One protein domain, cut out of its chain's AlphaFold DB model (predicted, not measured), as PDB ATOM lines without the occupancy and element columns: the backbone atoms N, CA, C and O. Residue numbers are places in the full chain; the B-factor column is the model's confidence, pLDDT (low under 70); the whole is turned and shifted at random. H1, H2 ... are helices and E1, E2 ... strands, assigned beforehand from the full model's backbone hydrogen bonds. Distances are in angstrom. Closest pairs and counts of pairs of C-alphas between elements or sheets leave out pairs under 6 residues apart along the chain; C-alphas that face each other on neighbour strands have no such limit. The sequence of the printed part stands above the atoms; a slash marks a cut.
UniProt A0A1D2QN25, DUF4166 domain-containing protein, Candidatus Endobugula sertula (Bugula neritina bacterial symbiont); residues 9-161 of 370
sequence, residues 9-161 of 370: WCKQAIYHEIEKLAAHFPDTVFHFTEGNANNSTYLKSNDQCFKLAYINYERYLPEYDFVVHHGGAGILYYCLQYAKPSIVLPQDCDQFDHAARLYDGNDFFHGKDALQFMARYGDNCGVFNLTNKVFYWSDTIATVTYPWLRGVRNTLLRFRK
ATOM      1  N   TRP A   9      18.432  10.987  39.481       78.00
ATOM      2  CA  TRP A   9      17.849  10.221  40.583       78.00
ATOM      3  C   TRP A   9      18.528  10.449  41.943       78.00
ATOM      4  O   TRP A   9      17.873  10.263  42.966       78.00
ATOM      5  N   CYS A  10      19.811  10.841  41.993       82.19
ATOM      6  CA  CYS A  10      20.549  11.008  43.258       82.19
ATOM      7  C   CYS A  10      20.919  12.460  43.597       82.19
ATOM      8  O   CYS A  10      21.261  12.741  44.749       82.19
ATOM      9  N   LYS A  11      20.787  13.406  42.653       86.81
ATOM     10  CA  LYS A  11      21.150  14.825  42.850       86.81
ATOM     11  C   LYS A  11      20.493  15.459  44.067       86.81
ATOM     12  O   LYS A  11      21.169  16.125  44.844       86.81
ATOM     13  N   GLN A  12      19.196  15.229  44.261       85.69
ATOM     14  CA  GLN A  12      18.460  15.860  45.357       85.69
ATOM     15  C   GLN A  12      18.886  15.330  46.733       85.69
ATOM     16  O   GLN A  12      19.037  16.118  47.666       85.69
ATOM     17  N   ALA A  13      19.106  14.017  46.854       85.75
ATOM     18  CA  ALA A  13      19.568  13.401  48.098       85.75
ATOM     19  C   ALA A  13      20.965  13.911  48.469       85.75
ATOM     20  O   ALA A  13      21.202  14.340  49.594       85.75
ATOM     21  N   ILE A  14      21.864  13.949  47.488       85.50
ATOM     22  CA  ILE A  14      23.232  14.418  47.679       85.50
ATOM     23  C   ILE A  14      23.277  15.916  48.005       85.50
ATOM     24  O   ILE A  14      23.999  16.313  48.913       85.50
ATOM     25  N   TYR A  15      22.479  16.747  47.331       87.75
ATOM     26  CA  TYR A  15      22.395  18.174  47.643       87.75
ATOM     27  C   TYR A  15      21.983  18.423  49.102       87.75
ATOM     28  O   TYR A  15      22.573  19.269  49.769       87.75
ATOM     29  N   HIS A  16      21.031  17.645  49.624       86.38
ATOM     30  CA  HIS A  16      20.613  17.755  51.021       86.38
ATOM     31  C   HIS A  16      21.742  17.420  52.012       86.38
ATOM     32  O   HIS A  16      21.879  18.082  53.040       86.38
ATOM     33  N   GLU A  17      22.583  16.433  51.699       86.88
ATOM     34  CA  GLU A  17      23.759  16.117  52.518       86.88
ATOM     35  C   GLU A  17      24.835  17.210  52.439       86.88
ATOM     36  O   GLU A  17      25.456  17.527  53.452       86.88
ATOM     37  N   ILE A  18      25.006  17.868  51.285       85.56
ATOM     38  CA  ILE A  18      25.905  19.030  51.158       85.56
ATOM     39  C   ILE A  18      25.411  20.199  52.006       85.56
ATOM     40  O   ILE A  18      26.222  20.854  52.651       85.56
ATOM     41  N   GLU A  19      24.102  20.470  52.035       86.31
ATOM     42  CA  GLU A  19      23.551  21.540  52.877       86.31
ATOM     43  C   GLU A  19      23.868  21.306  54.362       86.31
ATOM     44  O   GLU A  19      24.223  22.248  55.070       86.31
ATOM     45  N   LYS A  20      23.817  20.052  54.830       87.31
ATOM     46  CA  LYS A  20      24.239  19.691  56.195       87.31
ATOM     47  C   LYS A  20      25.748  19.818  56.388       87.31
ATOM     48  O   LYS A  20      26.200  20.254  57.445       87.31
ATOM     49  N   LEU A  21      26.530  19.420  55.385       85.56
ATOM     50  CA  LEU A  21      27.987  19.498  55.427       85.56
ATOM     51  C   LEU A  21      28.457  20.952  55.505       85.56
ATOM     52  O   LEU A  21      29.313  21.254  56.327       85.56
ATOM     53  N   ALA A  22      27.860  21.852  54.720       86.75
ATOM     54  CA  ALA A  22      28.223  23.266  54.670       86.75
ATOM     55  C   ALA A  22      28.168  23.939  56.052       86.75
ATOM     56  O   ALA A  22      29.063  24.704  56.392       86.75
ATOM     57  N   ALA A  23      27.206  23.558  56.901       85.19
ATOM     58  CA  ALA A  23      27.099  24.062  58.272       85.19
ATOM     59  C   ALA A  23      28.329  23.760  59.158       85.19
ATOM     60  O   ALA A  23      28.530  24.421  60.174       85.19
ATOM     61  N   HIS A  24      29.151  22.773  58.788       88.94
ATOM     62  CA  HIS A  24      30.377  22.401  59.498       88.94
ATOM     63  C   HIS A  24      31.638  23.082  58.933       88.94
ATOM     64  O   HIS A  24      32.708  22.950  59.522       88.94
ATOM     65  N   PHE A  25      31.525  23.810  57.816       88.44
ATOM     66  CA  PHE A  25      32.633  24.480  57.131       88.44
ATOM     67  C   PHE A  25      32.286  25.956  56.874       88.44
ATOM     68  O   PHE A  25      32.013  26.333  55.734       88.44
ATOM     69  N   PRO A  26      32.274  26.801  57.922       85.75
ATOM     70  CA  PRO A  26      31.739  28.159  57.836       85.75
ATOM     71  C   PRO A  26      32.522  29.088  56.897       85.75
ATOM     72  O   PRO A  26      31.940  30.036  56.374       85.75
ATOM     73  N   ASP A  27      33.802  28.789  56.661       90.69
ATOM     74  CA  ASP A  27      34.698  29.557  55.789       90.69
ATOM     75  C   ASP A  27      34.729  29.033  54.338       90.69
ATOM     76  O   ASP A  27      35.515  29.509  53.519       90.69
ATOM     77  N   THR A  28      33.885  28.051  54.001       90.50
ATOM     78  CA  THR A  28      33.863  27.405  52.683       90.50
ATOM     79  C   THR A  28      32.559  27.696  51.950       90.50
ATOM     80  O   THR A  28      31.468  27.468  52.469       90.50
ATOM     81  N   VAL A  29      32.670  28.116  50.689       91.69
ATOM     82  CA  VAL A  29      31.519  28.281  49.793       91.69
ATOM     83  C   VAL A  29      31.314  27.020  48.954       91.69
ATOM     84  O   VAL A  29      32.206  26.574  48.230       91.69
ATOM     85  N   PHE A  30      30.111  26.456  49.006       92.50
ATOM     86  CA  PHE A  30      29.732  25.276  48.239       92.50
ATOM     87  C   PHE A  30      28.913  25.664  47.013       92.50
ATOM     88  O   PHE A  30      27.846  26.261  47.117       92.50
ATOM     89  N   HIS A  31      29.364  25.244  45.832       92.75
ATOM     90  CA  HIS A  31      28.564  25.308  44.611       92.75
ATOM     91  C   HIS A  31      28.127  23.903  44.201       92.75
ATOM     92  O   HIS A  31      28.966  23.020  44.001       92.75
ATOM     93  N   PHE A  32      26.825  23.683  44.039       92.44
ATOM     94  CA  PHE A  32      26.260  22.452  43.491       92.44
ATOM     95  C   PHE A  32      25.631  22.729  42.131       92.44
ATOM     96  O   PHE A  32      24.849  23.668  41.998       92.44
ATOM     97  N   THR A  33      25.942  21.910  41.125       91.06
ATOM     98  CA  THR A  33      25.332  22.036  39.797       91.06
ATOM     99  C   THR A  33      24.352  20.913  39.477       91.06
ATOM    100  O   THR A  33      24.654  19.737  39.665       91.06
ATOM    101  N   GLU A  34      23.199  21.291  38.922       88.69
ATOM    102  CA  GLU A  34      22.211  20.370  38.345       88.69
ATOM    103  C   GLU A  34      22.623  19.821  36.970       88.69
ATOM    104  O   GLU A  34      21.990  18.901  36.461       88.69
ATOM    105  N   GLY A  35      23.679  20.351  36.345       85.94
ATOM    106  CA  GLY A  35      24.155  19.877  35.044       85.94
ATOM    107  C   GLY A  35      23.208  20.168  33.870       85.94
ATOM    108  O   GLY A  35      23.347  19.559  32.814       85.94
ATOM    109  N   ASN A  36      22.257  21.093  34.008       85.06
ATOM    110  CA  ASN A  36      21.330  21.454  32.938       85.06
ATOM    111  C   ASN A  36      21.909  22.572  32.057       85.06
ATOM    112  O   ASN A  36      21.635  23.746  32.279       85.06
ATOM    113  N   ALA A  37      22.675  22.209  31.026       77.44
ATOM    114  CA  ALA A  37      23.324  23.169  30.122       77.44
ATOM    115  C   ALA A  37      22.355  24.116  29.381       77.44
ATOM    116  O   ALA A  37      22.769  25.181  28.930       77.44
ATOM    117  N   ASN A  38      21.070  23.758  29.284       76.50
ATOM    118  CA  ASN A  38      20.041  24.579  28.639       76.50
ATOM    119  C   ASN A  38      19.426  25.619  29.586       76.50
ATOM    120  O   ASN A  38      18.537  26.370  29.187       76.50
ATOM    121  N   ASN A  39      19.858  25.649  30.846       69.69
ATOM    122  CA  ASN A  39      19.338  26.546  31.858       69.69
ATOM    123  C   ASN A  39      20.505  27.173  32.632       69.69
ATOM    124  O   ASN A  39      21.279  26.486  33.289       69.69
ATOM    125  N   SER A  40      20.640  28.495  32.556       60.00
ATOM    126  CA  SER A  40      21.657  29.266  33.286       60.00
ATOM    127  C   SER A  40      21.116  29.893  34.575       60.00
ATOM    128  O   SER A  40      21.790  30.709  35.201       60.00
ATOM    129  N   THR A  41      19.895  29.533  34.980       64.81
ATOM    130  CA  THR A  41      19.199  30.173  36.099       64.81
ATOM    131  C   THR A  41      19.752  29.703  37.447       64.81
ATOM    132  O   THR A  41      20.049  28.524  37.651       64.81
ATOM    133  N   TYR A  42      19.856  30.630  38.397       64.81
ATOM    134  CA  TYR A  42      20.116  30.328  39.804       64.81
ATOM    135  C   TYR A  42      18.871  29.683  40.422       64.81
ATOM    136  O   TYR A  42      17.783  30.248  40.344       64.81
ATOM    137  N   LEU A  43      19.014  28.492  41.009       65.19
ATOM    138  CA  LEU A  43      17.860  27.701  41.451       65.19
ATOM    139  C   LEU A  43      17.531  27.916  42.931       65.19
ATOM    140  O   LEU A  43      16.355  27.948  43.289       65.19
ATOM    141  N   LYS A  44      18.545  28.048  43.796       68.06
ATOM    142  CA  LYS A  44      18.384  28.331  45.232       68.06
ATOM    143  C   LYS A  44      19.732  28.708  45.854       68.06
ATOM    144  O   LYS A  44      20.757  28.180  45.433       68.06
ATOM    145  N   SER A  45      19.726  29.580  46.857       65.44
ATOM    146  CA  SER A  45      20.919  29.953  47.621       65.44
ATOM    147  C   SER A  45      20.574  30.034  49.100       65.44
ATOM    148  O   SER A  45      19.531  30.585  49.454       65.44
ATOM    149  N   ASN A  46      21.449  29.508  49.946       71.94
ATOM    150  CA  ASN A  46      21.676  30.066  51.279       71.94
ATOM    151  C   ASN A  46      23.074  30.721  51.281       71.94
ATOM    152  O   ASN A  46      23.747  30.691  50.249       71.94
ATOM    153  N   ASP A  47      23.495  31.338  52.384       74.56
ATOM    154  CA  ASP A  47      24.722  32.156  52.412       74.56
ATOM    155  C   ASP A  47      26.024  31.358  52.175       74.56
ATOM    156  O   ASP A  47      27.061  31.950  51.890       74.56
ATOM    157  N   GLN A  48      25.984  30.021  52.258       83.56
ATOM    158  CA  GLN A  48      27.165  29.145  52.155       83.56
ATOM    159  C   GLN A  48      27.057  28.077  51.055       83.56
ATOM    160  O   GLN A  48      28.068  27.517  50.638       83.56
ATOM    161  N   CYS A  49      25.854  27.779  50.561       86.81
ATOM    162  CA  CYS A  49      25.589  26.757  49.555       86.81
ATOM    163  C   CYS A  49      24.697  27.314  48.439       86.81
ATOM    164  O   CYS A  49      23.539  27.692  48.655       86.81
ATOM    165  N   PHE A  50      25.240  27.319  47.223       88.75
ATOM    166  CA  PHE A  50      24.577  27.813  46.025       88.75
ATOM    167  C   PHE A  50      24.251  26.654  45.091       88.75
ATOM    168  O   PHE A  50      25.123  25.878  44.684       88.75
ATOM    169  N   LYS A  51      22.983  26.572  44.694       89.31
ATOM    170  CA  LYS A  51      22.479  25.611  43.720       89.31
ATOM    171  C   LYS A  51      22.350  26.272  42.347       89.31
ATOM    172  O   LYS A  51      21.480  27.118  42.121       89.31
ATOM    173  N   LEU A  52      23.213  25.862  41.424       89.56
ATOM    174  CA  LEU A  52      23.339  26.398  40.071       89.56
ATOM    175  C   LEU A  52      22.755  25.419  39.050       89.56
ATOM    176  O   LEU A  52      22.981  24.211  39.135       89.56
ATOM    177  N   ALA A  53      22.046  25.919  38.039       88.50
ATOM    178  CA  ALA A  53      21.534  25.049  36.983       88.50
ATOM    179  C   ALA A  53      22.668  24.393  36.169       88.50
ATOM    180  O   ALA A  53      22.607  23.197  35.891       88.50
ATOM    181  N   TYR A  54      23.752  25.123  35.883       89.38
ATOM    182  CA  TYR A  54      24.902  24.612  35.136       89.38
ATOM    183  C   TYR A  54      26.211  25.311  35.521       89.38
ATOM    184  O   TYR A  54      26.224  26.511  35.785       89.38
ATOM    185  N   ILE A  55      27.319  24.564  35.509       90.25
ATOM    186  CA  ILE A  55      28.684  25.092  35.620       90.25
ATOM    187  C   ILE A  55      29.473  24.609  34.403       90.25
ATOM    188  O   ILE A  55      29.591  23.408  34.171       90.25
ATOM    189  N   ASN A  56      30.053  25.546  33.651       89.25
ATOM    190  CA  ASN A  56      31.031  25.219  32.618       89.25
ATOM    191  C   ASN A  56      32.376  24.896  33.291       89.25
ATOM    192  O   ASN A  56      33.006  25.784  33.868       89.25
ATOM    193  N   TYR A  57      32.798  23.631  33.240       90.88
ATOM    194  CA  TYR A  57      34.016  23.181  33.920       90.88
ATOM    195  C   TYR A  57      35.278  23.811  33.338       90.88
ATOM    196  O   TYR A  57      36.120  24.264  34.100       90.88
ATOM    197  N   GLU A  58      35.398  23.911  32.017       87.62
ATOM    198  CA  GLU A  58      36.581  24.504  31.387       87.62
ATOM    199  C   GLU A  58      36.830  25.928  31.892       87.62
ATOM    200  O   GLU A  58      37.959  26.283  32.216       87.62
ATOM    201  N   ARG A  59      35.754  26.715  32.021       89.69
ATOM    202  CA  ARG A  59      35.828  28.110  32.454       89.69
ATOM    203  C   ARG A  59      36.036  28.279  33.955       89.69
ATOM    204  O   ARG A  59      36.773  29.171  34.351       89.69
ATOM    205  N   TYR A  60      35.327  27.510  34.783       90.75
ATOM    206  CA  TYR A  60      35.229  27.808  36.216       90.75
ATOM    207  C   TYR A  60      35.978  26.832  37.114       90.75
ATOM    208  O   TYR A  60      36.233  27.177  38.260       90.75
ATOM    209  N   LEU A  61      36.341  25.634  36.644       91.19
ATOM    210  CA  LEU A  61      37.058  24.668  37.480       91.19
ATOM    211  C   LEU A  61      38.393  25.208  38.035       91.19
ATOM    212  O   LEU A  61      38.677  24.912  39.194       91.19
ATOM    213  N   PRO A  62      39.175  26.033  37.299       92.06
ATOM    214  CA  PRO A  62      40.375  26.679  37.833       92.06
ATOM    215  C   PRO A  62      40.150  27.532  39.090       92.06
ATOM    216  O   PRO A  62      41.066  27.632  39.900       92.06
ATOM    217  N   GLU A  63      38.945  28.068  39.292       94.06
ATOM    218  CA  GLU A  63      38.600  28.944  40.424       94.06
ATOM    219  C   GLU A  63      38.222  28.178  41.701       94.06
ATOM    220  O   GLU A  63      38.056  28.780  42.755       94.06
ATOM    221  N   TYR A  64      38.054  26.852  41.629       94.44
ATOM    222  CA  TYR A  64      37.736  26.035  42.802       94.44
ATOM    223  C   TYR A  64      38.999  25.459  43.438       94.44
ATOM    224  O   TYR A  64      39.869  24.931  42.739       94.44
ATOM    225  N   ASP A  65      39.051  25.465  44.768       93.56
ATOM    226  CA  ASP A  65      40.116  24.809  45.539       93.56
ATOM    227  C   ASP A  65      39.963  23.282  45.560       93.56
ATOM    228  O   ASP A  65      40.948  22.547  45.626       93.56
ATOM    229  N   PHE A  66      38.719  22.796  45.492       92.44
ATOM    230  CA  PHE A  66      38.391  21.383  45.650       92.44
ATOM    231  C   PHE A  66      37.140  20.977  44.862       92.44
ATOM    232  O   PHE A  66      36.165  21.730  44.776       92.44
ATOM    233  N   VAL A  67      37.124  19.751  44.324       92.88
ATOM    234  CA  VAL A  67      36.005  19.238  43.520       92.88
ATOM    235  C   VAL A  67      35.458  17.925  44.080       92.88
ATOM    236  O   VAL A  67      36.123  16.901  44.091       92.88
ATOM    237  N   VAL A  68      34.185  17.901  44.470       91.69
ATOM    238  CA  VAL A  68      33.466  16.637  44.718       91.69
ATOM    239  C   VAL A  68      32.687  16.259  43.463       91.69
ATOM    240  O   VAL A  68      31.894  17.075  42.968       91.69
ATOM    241  N   HIS A  69      32.886  15.052  42.930       91.94
ATOM    242  CA  HIS A  69      32.207  14.637  41.705       91.94
ATOM    243  C   HIS A  69      31.898  13.142  41.607       91.94
ATOM    244  O   HIS A  69      32.582  12.313  42.183       91.94
ATOM    245  N   HIS A  70      30.928  12.773  40.774       89.38
ATOM    246  CA  HIS A  70      30.572  11.366  40.532       89.38
ATOM    247  C   HIS A  70      31.635  10.529  39.799       89.38
ATOM    248  O   HIS A  70      31.557   9.316  39.808       89.38
ATOM    249  N   GLY A  71      32.631  11.140  39.152       88.19
ATOM    250  CA  GLY A  71      33.683  10.397  38.443       88.19
ATOM    251  C   GLY A  71      33.391  10.147  36.971       88.19
ATOM    252  O   GLY A  71      34.073   9.342  36.356       88.19
ATOM    253  N   GLY A  72      32.400  10.816  36.377       87.38
ATOM    254  CA  GLY A  72      32.209  10.769  34.928       87.38
ATOM    255  C   GLY A  72      33.389  11.394  34.181       87.38
ATOM    256  O   GLY A  72      33.949  12.400  34.624       87.38
ATOM    257  N   ALA A  73      33.727  10.827  33.020       83.31
ATOM    258  CA  ALA A  73      34.902  11.192  32.225       83.31
ATOM    259  C   ALA A  73      35.082  12.710  32.030       83.31
ATOM    260  O   ALA A  73      36.182  13.225  32.198       83.31
ATOM    261  N   GLY A  74      34.001  13.443  31.737       85.31
ATOM    262  CA  GLY A  74      34.062  14.887  31.494       85.31
ATOM    263  C   GLY A  74      34.652  15.678  32.666       85.31
ATOM    264  O   GLY A  74      35.667  16.344  32.503       85.31
ATOM    265  N   ILE A  75      34.048  15.598  33.857       90.50
ATOM    266  CA  ILE A  75      34.559  16.322  35.035       90.50
ATOM    267  C   ILE A  75      35.916  15.779  35.490       90.50
ATOM    268  O   ILE A  75      36.777  16.556  35.900       90.50
ATOM    269  N   LEU A  76      36.115  14.466  35.370       88.62
ATOM    270  CA  LEU A  76      37.340  13.794  35.778       88.62
ATOM    271  C   LEU A  76      38.567  14.343  35.051       88.62
ATOM    272  O   LEU A  76      39.546  14.734  35.684       88.62
ATOM    273  N   TYR A  77      38.499  14.404  33.720       83.19
ATOM    274  CA  TYR A  77      39.621  14.868  32.912       83.19
ATOM    275  C   TYR A  77      39.928  16.343  33.150       83.19
ATOM    276  O   TYR A  77      41.101  16.693  33.196       83.19
ATOM    277  N   TYR A  78      38.921  17.187  33.388       85.88
ATOM    278  CA  TYR A  78      39.183  18.575  33.772       85.88
ATOM    279  C   TYR A  78      39.851  18.686  35.147       85.88
ATOM    280  O   TYR A  78      40.737  19.522  35.316       85.88
ATOM    281  N   CYS A  79      39.487  17.840  36.119       86.12
ATOM    282  CA  CYS A  79      40.178  17.823  37.413       86.12
ATOM    283  C   CYS A  79      41.649  17.424  37.243       86.12
ATOM    284  O   CYS A  79      42.522  18.094  37.785       86.12
ATOM    285  N   LEU A  80      41.937  16.403  36.430       81.75
ATOM    286  CA  LEU A  80      43.311  15.991  36.120       81.75
ATOM    287  C   LEU A  80      44.089  17.082  35.371       81.75
ATOM    288  O   LEU A  80      45.207  17.411  35.756       81.75
ATOM    289  N   GLN A  81      43.490  17.672  34.334       80.94
ATOM    290  CA  GLN A  81      44.105  18.716  33.511       80.94
ATOM    291  C   GLN A  81      44.502  19.944  34.336       80.94
ATOM    292  O   GLN A  81      45.576  20.501  34.128       80.94
ATOM    293  N   TYR A  82      43.646  20.361  35.271       84.75
ATOM    294  CA  TYR A  82      43.884  21.525  36.126       84.75
ATOM    295  C   TYR A  82      44.508  21.172  37.481       84.75
ATOM    296  O   TYR A  82      44.559  22.033  38.359       84.75
ATOM    297  N   ALA A  83      44.961  19.924  37.661       84.50
ATOM    298  CA  ALA A  83      45.529  19.403  38.906       84.50
ATOM    299  C   ALA A  83      44.666  19.720  40.145       84.50
ATOM    300  O   ALA A  83      45.174  20.100  41.201       84.50
ATOM    301  N   LYS A  84      43.340  19.600  40.008       87.25
ATOM    302  CA  LYS A  84      42.384  19.916  41.068       87.25
ATOM    303  C   LYS A  84      42.218  18.738  42.020       87.25
ATOM    304  O   LYS A  84      41.823  17.661  41.568       87.25
ATOM    305  N   PRO A  85      42.453  18.936  43.329       86.62
ATOM    306  CA  PRO A  85      42.113  17.943  44.333       86.62
ATOM    307  C   PRO A  85      40.625  17.596  44.257       86.62
ATOM    308  O   PRO A  85      39.773  18.489  44.164       86.62
ATOM    309  N   SER A  86      40.305  16.302  44.291       88.06
ATOM    310  CA  SER A  86      38.922  15.861  44.151       88.06
ATOM    311  C   SER A  86      38.571  14.618  44.958       88.06
ATOM    312  O   SER A  86      39.373  13.694  45.056       88.06
ATOM    313  N   ILE A  87      37.332  14.564  45.454       87.69
ATOM    314  CA  ILE A  87      36.699  13.338  45.962       87.69
ATOM    315  C   ILE A  87      35.766  12.789  44.886       87.69
ATOM    316  O   ILE A  87      34.899  13.505  44.371       87.69
ATOM    317  N   VAL A  88      35.911  11.495  44.596       87.19
ATOM    318  CA  VAL A  88      35.049  10.777  43.660       87.19
ATOM    319  C   VAL A  88      33.961  10.018  44.423       87.19
ATOM    320  O   VAL A  88      34.265   9.180  45.265       87.19
ATOM    321  N   LEU A  89      32.696  10.302  44.115       86.75
ATOM    322  CA  LEU A  89      31.505   9.639  44.659       86.75
ATOM    323  C   LEU A  89      30.826   8.807  43.558       86.75
ATOM    324  O   LEU A  89      29.800   9.238  43.022       86.75
ATOM    325  N   PRO A  90      31.401   7.657  43.169       85.44
ATOM    326  CA  PRO A  90      30.915   6.885  42.031       85.44
ATOM    327  C   PRO A  90      29.477   6.409  42.233       85.44
ATOM    328  O   PRO A  90      29.109   6.013  43.334       85.44
ATOM    329  N   GLN A  91      28.670   6.470  41.172       81.94
ATOM    330  CA  GLN A  91      27.260   6.065  41.188       81.94
ATOM    331  C   GLN A  91      27.008   4.867  40.263       81.94
ATOM    332  O   GLN A  91      26.313   3.924  40.637       81.94
ATOM    333  N   ASP A  92      27.589   4.862  39.061       74.25
ATOM    334  CA  ASP A  92      27.405   3.778  38.097       74.25
ATOM    335  C   ASP A  92      28.592   3.583  37.137       74.25
ATOM    336  O   ASP A  92      29.518   4.389  37.052       74.25
ATOM    337  N   CYS A  93      28.560   2.462  36.412       79.31
ATOM    338  CA  CYS A  93      29.448   2.172  35.285       79.31
ATOM    339  C   CYS A  93      30.953   2.309  35.611       79.31
ATOM    340  O   CYS A  93      31.459   1.718  36.565       79.31
ATOM    341  N   ASP A  94      31.674   3.045  34.771       76.00
ATOM    342  CA  ASP A  94      33.113   3.294  34.810       76.00
ATOM    343  C   ASP A  94      33.535   4.249  35.934       76.00
ATOM    344  O   ASP A  94      34.725   4.397  36.197       76.00
ATOM    345  N   GLN A  95      32.591   4.860  36.652       82.69
ATOM    346  CA  GLN A  95      32.899   5.820  37.711       82.69
ATOM    347  C   GLN A  95      33.606   5.181  38.902       82.69
ATOM    348  O   GLN A  95      34.503   5.799  39.469       82.69
ATOM    349  N   PHE A  96      33.245   3.950  39.281       77.25
ATOM    350  CA  PHE A  96      33.948   3.205  40.340       77.25
ATOM    351  C   PHE A  96      35.398   2.934  39.950       77.25
ATOM    352  O   PHE A  96      36.315   3.051  40.754       77.25
ATOM    353  N   ASP A  97      35.579   2.632  38.675       71.56
ATOM    354  CA  ASP A  97      36.848   2.389  38.019       71.56
ATOM    355  C   ASP A  97      37.694   3.675  37.954       71.56
ATOM    356  O   ASP A  97      38.911   3.639  38.125       71.56
ATOM    357  N   HIS A  98      37.064   4.826  37.719       80.81
ATOM    358  CA  HIS A  98      37.706   6.135  37.801       80.81
ATOM    359  C   HIS A  98      38.064   6.499  39.244       80.81
ATOM    360  O   HIS A  98      39.189   6.920  39.490       80.81
ATOM    361  N   ALA A  99      37.159   6.281  40.201       75.06
ATOM    362  CA  ALA A  99      37.390   6.525  41.624       75.06
ATOM    363  C   ALA A  99      38.575   5.707  42.156       75.06
ATOM    364  O   ALA A  99      39.464   6.261  42.795       75.06
ATOM    365  N   ALA A 100      38.630   4.415  41.815       67.31
ATOM    366  CA  ALA A 100      39.715   3.509  42.194       67.31
ATOM    367  C   ALA A 100      41.072   3.886  41.575       67.31
ATOM    368  O   ALA A 100      42.108   3.450  42.064       67.31
ATOM    369  N   ARG A 101      41.079   4.677  40.494       69.44
ATOM    370  CA  ARG A 101      42.302   5.180  39.855       69.44
ATOM    371  C   ARG A 101      42.681   6.594  40.308       69.44
ATOM    372  O   ARG A 101      43.813   6.989  40.054       69.44
ATOM    373  N   LEU A 102      41.767   7.347  40.940       66.88
ATOM    374  CA  LEU A 102      41.970   8.756  41.306       66.88
ATOM    375  C   LEU A 102      42.333   9.026  42.770       66.88
ATOM    376  O   LEU A 102      42.655  10.173  43.072       66.88
ATOM    377  N   TYR A 103      42.301   8.042  43.670       54.56
ATOM    378  CA  TYR A 103      42.810   8.245  45.028       54.56
ATOM    379  C   TYR A 103      43.762   7.143  45.503       54.56
ATOM    380  O   TYR A 103      43.619   5.968  45.179       54.56
ATOM    381  N   ASP A 104      44.736   7.633  46.266       57.31
ATOM    382  CA  ASP A 104      46.092   7.191  46.573       57.31
ATOM    383  C   ASP A 104      46.172   6.484  47.940       57.31
ATOM    384  O   ASP A 104      45.511   6.890  48.900       57.31
ATOM    385  N   GLY A 105      46.983   5.423  48.033       49.78
ATOM    386  CA  GLY A 105      47.194   4.707  49.296       49.78
ATOM    387  C   GLY A 105      47.892   3.340  49.246       49.78
ATOM    388  O   GLY A 105      48.170   2.824  50.325       49.78
ATOM    389  N   ASN A 106      48.163   2.780  48.051       50.34
ATOM    390  CA  ASN A 106      49.071   1.650  47.696       50.34
ATOM    391  C   ASN A 106      48.463   0.598  46.741       50.34
ATOM    392  O   ASN A 106      49.220  -0.183  46.167       50.34
ATOM    393  N   ASP A 107      47.142   0.584  46.519       51.41
ATOM    394  CA  ASP A 107      46.476  -0.505  45.785       51.41
ATOM    395  C   ASP A 107      45.788  -0.037  44.492       51.41
ATOM    396  O   ASP A 107      44.894   0.806  44.504       51.41
ATOM    397  N   PHE A 108      46.175  -0.643  43.365       54.53
ATOM    398  CA  PHE A 108      45.539  -0.456  42.058       54.53
ATOM    399  C   PHE A 108      44.578  -1.611  41.756       54.53
ATOM    400  O   PHE A 108      45.008  -2.755  41.603       54.53
ATOM    401  N   PHE A 109      43.285  -1.321  41.579       59.06
ATOM    402  CA  PHE A 109      42.283  -2.333  41.229       59.06
ATOM    403  C   PHE A 109      42.039  -2.363  39.714       59.06
ATOM    404  O   PHE A 109      41.590  -1.388  39.113       59.06
ATOM    405  N   HIS A 110      42.316  -3.499  39.070       62.72
ATOM    406  CA  HIS A 110      42.054  -3.703  37.643       62.72
ATOM    407  C   HIS A 110      41.520  -5.114  37.376       62.72
ATOM    408  O   HIS A 110      41.862  -6.081  38.051       62.72
ATOM    409  N   GLY A 111      40.693  -5.258  36.337       72.56
ATOM    410  CA  GLY A 111      40.217  -6.561  35.886       72.56
ATOM    411  C   GLY A 111      39.355  -7.260  36.936       72.56
ATOM    412  O   GLY A 111      38.287  -6.760  37.275       72.56
ATOM    413  N   LYS A 112      39.801  -8.428  37.414       80.56
ATOM    414  CA  LYS A 112      39.088  -9.200  38.441       80.56
ATOM    415  C   LYS A 112      38.908  -8.376  39.718       80.56
ATOM    416  O   LYS A 112      37.797  -8.299  40.233       80.56
ATOM    417  N   ASP A 113      39.970  -7.710  40.160       72.56
ATOM    418  CA  ASP A 113      39.998  -7.011  41.447       72.56
ATOM    419  C   ASP A 113      39.089  -5.771  41.420       72.56
ATOM    420  O   ASP A 113      38.414  -5.469  42.402       72.56
ATOM    421  N   ALA A 114      38.963  -5.118  40.258       72.19
ATOM    422  CA  ALA A 114      37.990  -4.046  40.039       72.19
ATOM    423  C   ALA A 114      36.538  -4.555  40.093       72.19
ATOM    424  O   ALA A 114      35.678  -3.935  40.715       72.19
ATOM    425  N   LEU A 115      36.250  -5.720  39.497       79.88
ATOM    426  CA  LEU A 115      34.916  -6.333  39.557       79.88
ATOM    427  C   LEU A 115      34.549  -6.770  40.981       79.88
ATOM    428  O   LEU A 115      33.397  -6.616  41.385       79.88
ATOM    429  N   GLN A 116      35.519  -7.255  41.759       78.12
ATOM    430  CA  GLN A 116      35.334  -7.576  43.177       78.12
ATOM    431  C   GLN A 116      35.119  -6.321  44.027       78.12
ATOM    432  O   GLN A 116      34.244  -6.306  44.893       78.12
ATOM    433  N   PHE A 117      35.871  -5.252  43.755       76.94
ATOM    434  CA  PHE A 117      35.654  -3.952  44.381       76.94
ATOM    435  C   PHE A 117      34.228  -3.451  44.108       76.94
ATOM    436  O   PHE A 117      33.489  -3.154  45.046       76.94
ATOM    437  N   MET A 118      33.784  -3.465  42.847       73.31
ATOM    438  CA  MET A 118      32.417  -3.084  42.476       73.31
ATOM    439  C   MET A 118      31.354  -4.000  43.096       73.31
ATOM    440  O   MET A 118      30.299  -3.523  43.499       73.31
ATOM    441  N   ALA A 119      31.612  -5.303  43.227       82.94
ATOM    442  CA  ALA A 119      30.698  -6.217  43.911       82.94
ATOM    443  C   ALA A 119      30.544  -5.870  45.402       82.94
ATOM    444  O   ALA A 119      29.443  -5.952  45.950       82.94
ATOM    445  N   ARG A 120      31.639  -5.473  46.061       78.50
ATOM    446  CA  ARG A 120      31.653  -5.155  47.493       78.50
ATOM    447  C   ARG A 120      31.081  -3.770  47.799       78.50
ATOM    448  O   ARG A 120      30.335  -3.645  48.766       78.50
ATOM    449  N   TYR A 121      31.421  -2.762  46.999       72.88
ATOM    450  CA  TYR A 121      31.136  -1.354  47.302       72.88
ATOM    451  C   TYR A 121      30.116  -0.698  46.368       72.88
ATOM    452  O   TYR A 121      29.617   0.373  46.690       72.88
ATOM    453  N   GLY A 122      29.796  -1.312  45.227       65.31
ATOM    454  CA  GLY A 122      28.808  -0.778  44.293       65.31
ATOM    455  C   GLY A 122      27.383  -0.861  44.838       65.31
ATOM    456  O   GLY A 122      27.038  -1.767  45.609       65.31
ATOM    457  N   ASP A 123      26.532   0.061  44.399       68.62
ATOM    458  CA  ASP A 123      25.126   0.107  44.797       68.62
ATOM    459  C   ASP A 123      24.338  -1.117  44.311       68.62
ATOM    460  O   ASP A 123      24.708  -1.807  43.360       68.62
ATOM    461  N   ASN A 124      23.199  -1.400  44.947       74.44
ATOM    462  CA  ASN A 124      22.312  -2.516  44.575       74.44
ATOM    463  C   ASN A 124      21.443  -2.230  43.333       74.44
ATOM    464  O   ASN A 124      20.493  -2.963  43.059       74.44
ATOM    465  N   CYS A 125      21.743  -1.167  42.587       67.19
ATOM    466  CA  CYS A 125      20.947  -0.707  41.459       67.19
ATOM    467  C   CYS A 125      21.613  -1.052  40.122       67.19
ATOM    468  O   CYS A 125      22.824  -0.926  39.957       67.19
ATOM    469  N   GLY A 126      20.792  -1.451  39.148       72.69
ATOM    470  CA  GLY A 126      21.230  -1.743  37.785       72.69
ATOM    471  C   GLY A 126      21.700  -3.186  37.567       72.69
ATOM    472  O   GLY A 126      22.260  -3.846  38.443       72.69
ATOM    473  N   VAL A 127      21.478  -3.683  36.346       75.56
ATOM    474  CA  VAL A 127      21.800  -5.066  35.941       75.56
ATOM    475  C   VAL A 127      23.301  -5.359  36.062       75.56
ATOM    476  O   VAL A 127      23.690  -6.465  36.436       75.56
ATOM    477  N   PHE A 128      24.150  -4.366  35.790       74.44
ATOM    478  CA  PHE A 128      25.605  -4.504  35.865       74.44
ATOM    479  C   PHE A 128      26.097  -4.748  37.301       74.44
ATOM    480  O   PHE A 128      26.773  -5.745  37.549       74.44
ATOM    481  N   ASN A 129      25.690  -3.915  38.266       73.88
ATOM    482  CA  ASN A 129      26.096  -4.080  39.666       73.88
ATOM    483  C   ASN A 129      25.521  -5.357  40.282       73.88
ATOM    484  O   ASN A 129      26.216  -6.045  41.030       73.88
ATOM    485  N   LEU A 130      24.288  -5.727  39.915       83.75
ATOM    486  CA  LEU A 130      23.700  -6.996  40.341       83.75
ATOM    487  C   LEU A 130      24.519  -8.189  39.825       83.75
ATOM    488  O   LEU A 130      24.825  -9.106  40.584       83.75
ATOM    489  N   THR A 131      24.939  -8.149  38.558       83.62
ATOM    490  CA  THR A 131      25.814  -9.173  37.967       83.62
ATOM    491  C   THR A 131      27.158  -9.234  38.696       83.62
ATOM    492  O   THR A 131      27.626 -10.325  39.028       83.62
ATOM    493  N   ASN A 132      27.753  -8.078  39.017       80.69
ATOM    494  CA  ASN A 132      29.005  -8.022  39.772       80.69
ATOM    495  C   ASN A 132      28.857  -8.678  41.154       80.69
ATOM    496  O   ASN A 132      29.660  -9.538  41.516       80.69
ATOM    497  N   LYS A 133      27.781  -8.363  41.885       84.38
ATOM    498  CA  LYS A 133      27.478  -8.952  43.200       84.38
ATOM    499  C   LYS A 133      27.265 -10.462  43.155       84.38
ATOM    500  O   LYS A 133      27.686 -11.150  44.075       84.38
ATOM    501  N   VAL A 134      26.662 -10.998  42.095       88.44
ATOM    502  CA  VAL A 134      26.425 -12.446  41.954       88.44
ATOM    503  C   VAL A 134      27.710 -13.217  41.641       88.44
ATOM    504  O   VAL A 134      27.933 -14.289  42.204       88.44
ATOM    505  N   PHE A 135      28.567 -12.691  40.762       86.50
ATOM    506  CA  PHE A 135      29.708 -13.451  40.233       86.50
ATOM    507  C   PHE A 135      31.067 -13.090  40.840       86.50
ATOM    508  O   PHE A 135      32.001 -13.878  40.715       86.50
ATOM    509  N   TYR A 136      31.196 -11.936  41.499       87.00
ATOM    510  CA  TYR A 136      32.486 -11.414  41.966       87.00
ATOM    511  C   TYR A 136      32.504 -11.089  43.467       87.00
ATOM    512  O   TYR A 136      33.401 -10.404  43.940       87.00
ATOM    513  N   TRP A 137      31.563 -11.619  44.256       85.62
ATOM    514  CA  TRP A 137      31.596 -11.503  45.724       85.62
ATOM    515  C   TRP A 137      32.673 -12.380  46.389       85.62
ATOM    516  O   TRP A 137      33.049 -12.136  47.533       85.62
ATOM    517  N   SER A 138      33.158 -13.408  45.685       88.06
ATOM    518  CA  SER A 138      34.144 -14.380  46.169       88.06
ATOM    519  C   SER A 138      35.334 -14.458  45.224       88.06
ATOM    520  O   SER A 138      35.161 -14.486  44.005       88.06
ATOM    521  N   ASP A 139      36.541 -14.549  45.784       84.56
ATOM    522  CA  ASP A 139      37.777 -14.643  45.005       84.56
ATOM    523  C   ASP A 139      37.878 -15.914  44.168       84.56
ATOM    524  O   ASP A 139      38.295 -15.872  43.008       84.56
ATOM    525  N   THR A 140      37.400 -17.034  44.704       86.06
ATOM    526  CA  THR A 140      37.357 -18.307  43.981       86.06
ATOM    527  C   THR A 140      36.446 -18.208  42.765       86.06
ATOM    528  O   THR A 140      36.829 -18.601  41.664       86.06
ATOM    529  N   ILE A 141      35.247 -17.644  42.945       86.38
ATOM    530  CA  ILE A 141      34.278 -17.506  41.852       86.38
ATOM    531  C   ILE A 141      34.824 -16.528  40.815       86.38
ATOM    532  O   ILE A 141      34.866 -16.872  39.639       86.38
ATOM    533  N   ALA A 142      35.328 -15.370  41.246       84.00
ATOM    534  CA  ALA A 142      35.910 -14.356  40.376       84.00
ATOM    535  C   ALA A 142      37.085 -14.904  39.544       84.00
ATOM    536  O   ALA A 142      37.184 -14.629  38.350       84.00
ATOM    537  N   THR A 143      37.950 -15.724  40.146       81.75
ATOM    538  CA  THR A 143      39.087 -16.355  39.456       81.75
ATOM    539  C   THR A 143      38.629 -17.330  38.371       81.75
ATOM    540  O   THR A 143      39.248 -17.402  37.311       81.75
ATOM    541  N   VAL A 144      37.514 -18.033  38.587       83.62
ATOM    542  CA  VAL A 144      36.937 -18.951  37.595       83.62
ATOM    543  C   VAL A 144      36.153 -18.205  36.518       83.62
ATOM    544  O   VAL A 144      36.270 -18.548  35.346       83.62
ATOM    545  N   THR A 145      35.356 -17.195  36.873       84.06
ATOM    546  CA  THR A 145      34.412 -16.525  35.958       84.06
ATOM    547  C   THR A 145      35.060 -15.430  35.115       84.06
ATOM    548  O   THR A 145      34.707 -15.268  33.943       84.06
ATOM    549  N   TYR A 146      36.045 -14.707  35.655       82.69
ATOM    550  CA  TYR A 146      36.694 -13.590  34.967       82.69
ATOM    551  C   TYR A 146      37.333 -13.975  33.617       82.69
ATOM    552  O   TYR A 146      37.117 -13.252  32.635       82.69
ATOM    553  N   PRO A 147      38.062 -15.106  33.489       80.69
ATOM    554  CA  PRO A 147      38.583 -15.550  32.198       80.69
ATOM    555  C   PRO A 147      37.494 -15.735  31.132       80.69
ATOM    556  O   PRO A 147      37.718 -15.379  29.974       80.69
ATOM    557  N   TRP A 148      36.304 -16.218  31.511       82.94
ATOM    558  CA  TRP A 148      35.175 -16.384  30.589       82.94
ATOM    559  C   TRP A 148      34.594 -15.047  30.148       82.94
ATOM    560  O   TRP A 148      34.404 -14.847  28.949       82.94
ATOM    561  N   LEU A 149      34.384 -14.103  31.074       83.44
ATOM    562  CA  LEU A 149      33.939 -12.747  30.730       83.44
ATOM    563  C   LEU A 149      34.917 -12.089  29.747       83.44
ATOM    564  O   LEU A 149      34.516 -11.532  28.722       83.44
ATOM    565  N   ARG A 150      36.221 -12.207  30.024       80.00
ATOM    566  CA  ARG A 150      37.279 -11.711  29.139       80.00
ATOM    567  C   ARG A 150      37.256 -12.418  27.783       80.00
ATOM    568  O   ARG A 150      37.450 -11.758  26.763       80.00
ATOM    569  N   GLY A 151      37.004 -13.725  27.765       78.75
ATOM    570  CA  GLY A 151      36.823 -14.523  26.555       78.75
ATOM    571  C   GLY A 151      35.666 -14.013  25.700       78.75
ATOM    572  O   GLY A 151      35.876 -13.686  24.536       78.75
ATOM    573  N   VAL A 152      34.478 -13.847  26.288       84.00
ATOM    574  CA  VAL A 152      33.288 -13.301  25.610       84.00
ATOM    575  C   VAL A 152      33.571 -11.909  25.052       84.00
ATOM    576  O   VAL A 152      33.337 -11.666  23.870       84.00
ATOM    577  N   ARG A 153      34.149 -11.013  25.863       82.38
ATOM    578  CA  ARG A 153      34.545  -9.669  25.424       82.38
ATOM    579  C   ARG A 153      35.481  -9.727  24.217       82.38
ATOM    580  O   ARG A 153      35.224  -9.070  23.216       82.38
ATOM    581  N   ASN A 154      36.560 -10.503  24.301       78.94
ATOM    582  CA  ASN A 154      37.538 -10.607  23.216       78.94
ATOM    583  C   ASN A 154      36.904 -11.193  21.943       78.94
ATOM    584  O   ASN A 154      37.207 -10.728  20.848       78.94
ATOM    585  N   THR A 155      35.998 -12.162  22.076       82.00
ATOM    586  CA  THR A 155      35.245 -12.732  20.953       82.00
ATOM    587  C   THR A 155      34.332 -11.695  20.298       82.00
ATOM    588  O   THR A 155      34.338 -11.561  19.077       82.00
ATOM    589  N   LEU A 156      33.600 -10.899  21.085       85.88
ATOM    590  CA  LEU A 156      32.764  -9.812  20.565       85.88
ATOM    591  C   LEU A 156      33.593  -8.731  19.858       85.88
ATOM    592  O   LEU A 156      33.195  -8.261  18.794       85.88
ATOM    593  N   LEU A 157      34.753  -8.363  20.411       81.94
ATOM    594  CA  LEU A 157      35.672  -7.410  19.780       81.94
ATOM    595  C   LEU A 157      36.200  -7.938  18.441       81.94
ATOM    596  O   LEU A 157      36.189  -7.200  17.457       81.94
ATOM    597  N   ARG A 158      36.572  -9.225  18.377       80.81
ATOM    598  CA  ARG A 158      36.978  -9.895  17.130       80.81
ATOM    599  C   ARG A 158      35.863  -9.878  16.089       80.81
ATOM    600  O   ARG A 158      36.108  -9.487  14.953       80.81
ATOM    601  N   PHE A 159      34.632 -10.222  16.474       86.12
ATOM    602  CA  PHE A 159      33.487 -10.165  15.557       86.12
ATOM    603  C   PHE A 159      33.200  -8.749  15.052       86.12
ATOM    604  O   PHE A 159      32.790  -8.579  13.906       86.12
ATOM    605  N   ARG A 160      33.454  -7.729  15.876       85.38
ATOM    606  CA  ARG A 160      33.324  -6.319  15.490       85.38
ATOM    607  C   ARG A 160      34.556  -5.749  14.782       85.38
ATOM    608  O   ARG A 160      34.546  -4.563  14.470       85.38
ATOM    609  N   LYS A 161      35.598  -6.556  14.534       82.56
ATOM    610  CA  LYS A 161      36.885  -6.126  13.954       82.56
ATOM    611  C   LYS A 161      37.499  -4.917  14.673       82.56
ATOM    612  O   LYS A 161      38.171  -4.091  14.063       82.56
TER     613      LYS A 161
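Overview. This is residues 9 to 161 of the 370 residues of the protein "DUF4166 domain-containing protein" of Candidatus Endobugula sertula (Bugula neritina bacterial symbiont) (UniProt A0A1D2QN25). You will see a loose row of three small parts: a three-strand sheet, E1 E3 E2, with H1 over one face; the strand pair E4 and E5 with H3 and H4 packed on it and H2 on H3; and at the far end H5, H6 and the long H7. H7 runs across the row, and residues 151 to 161 stick out. The printed part has 153 residues with seven named helices and five named strands, in the order H1 E1 E2 E3 H2 E4 H3 E5 H4 H5 H6 H7, mostly helix; the larger sheet is mixed, the smaller parallel. The whole is loose, radius of gyration of the C-alphas 18.8 A, and only just elongated, spanning 55 by 36 by 30 A.

Arrangement. Begin at H1, residues 9 to 22, on the sheet of E1, residues 30 to 33, E3, residues 49 to 52, and E2, residues 42 to 45: two layers, a helix on one face of a sheet, at a height over the sheet of 9.8 A. E1 and E3 are parallel, with N 50 and O 30 2.8 A apart; the hairpin E2 and E3 is antiparallel, with N 51 and O 44 2.8 A apart. H2, residues 57 to 63, touches H3, residues 73 to 81, at a steep tilt of 43 degrees, closest at C-alphas 58 and 78, 6.9 A. E4, residues 67 to 69, H3 and E5, residues 86 to 88, form a strand-helix-strand unit, parallel neighbours with a helix between, its crossover right-handed; N 87 and O 67 are 3.0 A apart. H4, residues 95 to 102, comes closest to E5 at C-alphas 99 and 88, 5.3 A. H5, residues 112 to 121, is close to but not clearly touching H4, closest at C-alphas 118 and 96, 6.8 A. H6, residues 127 to 135, touches H5, closest at C-alphas 133 and 119, 4.3 A. H7, residues 139 to 159, touches H5 with residues 139 to 146 alone, closest at C-alphas 146 and 112, 6.1 A; it only just touches H6, only at the corner, with 3 pairs of C-alphas within 8 A. Every O i to N i+4 pair is within hydrogen-bond range in H3, H4, H5 and H6; H1 has 9 of 10, H7 15 of 17, and H2 1 of 3, beside 2 of 4 O i to N i+3 pairs.

Along the chain. Find C-alpha 9 at (17.849, 10.221, 40.583), where H1 begins its 21.8 A. H7 runs 30.1 A to C-alpha 159 at (33.487, -10.165, 15.557), with a kink of 28 degrees near residue 146.

Size, cuts and confidence. The C-alphas farthest apart, of Pro 26 and Phe 159, are 57.1 A apart. The printed part has no cut and no long link. Look for pLDDT under 70 at residues 39 to 45, 100 to 110, 122 to 123 and 125.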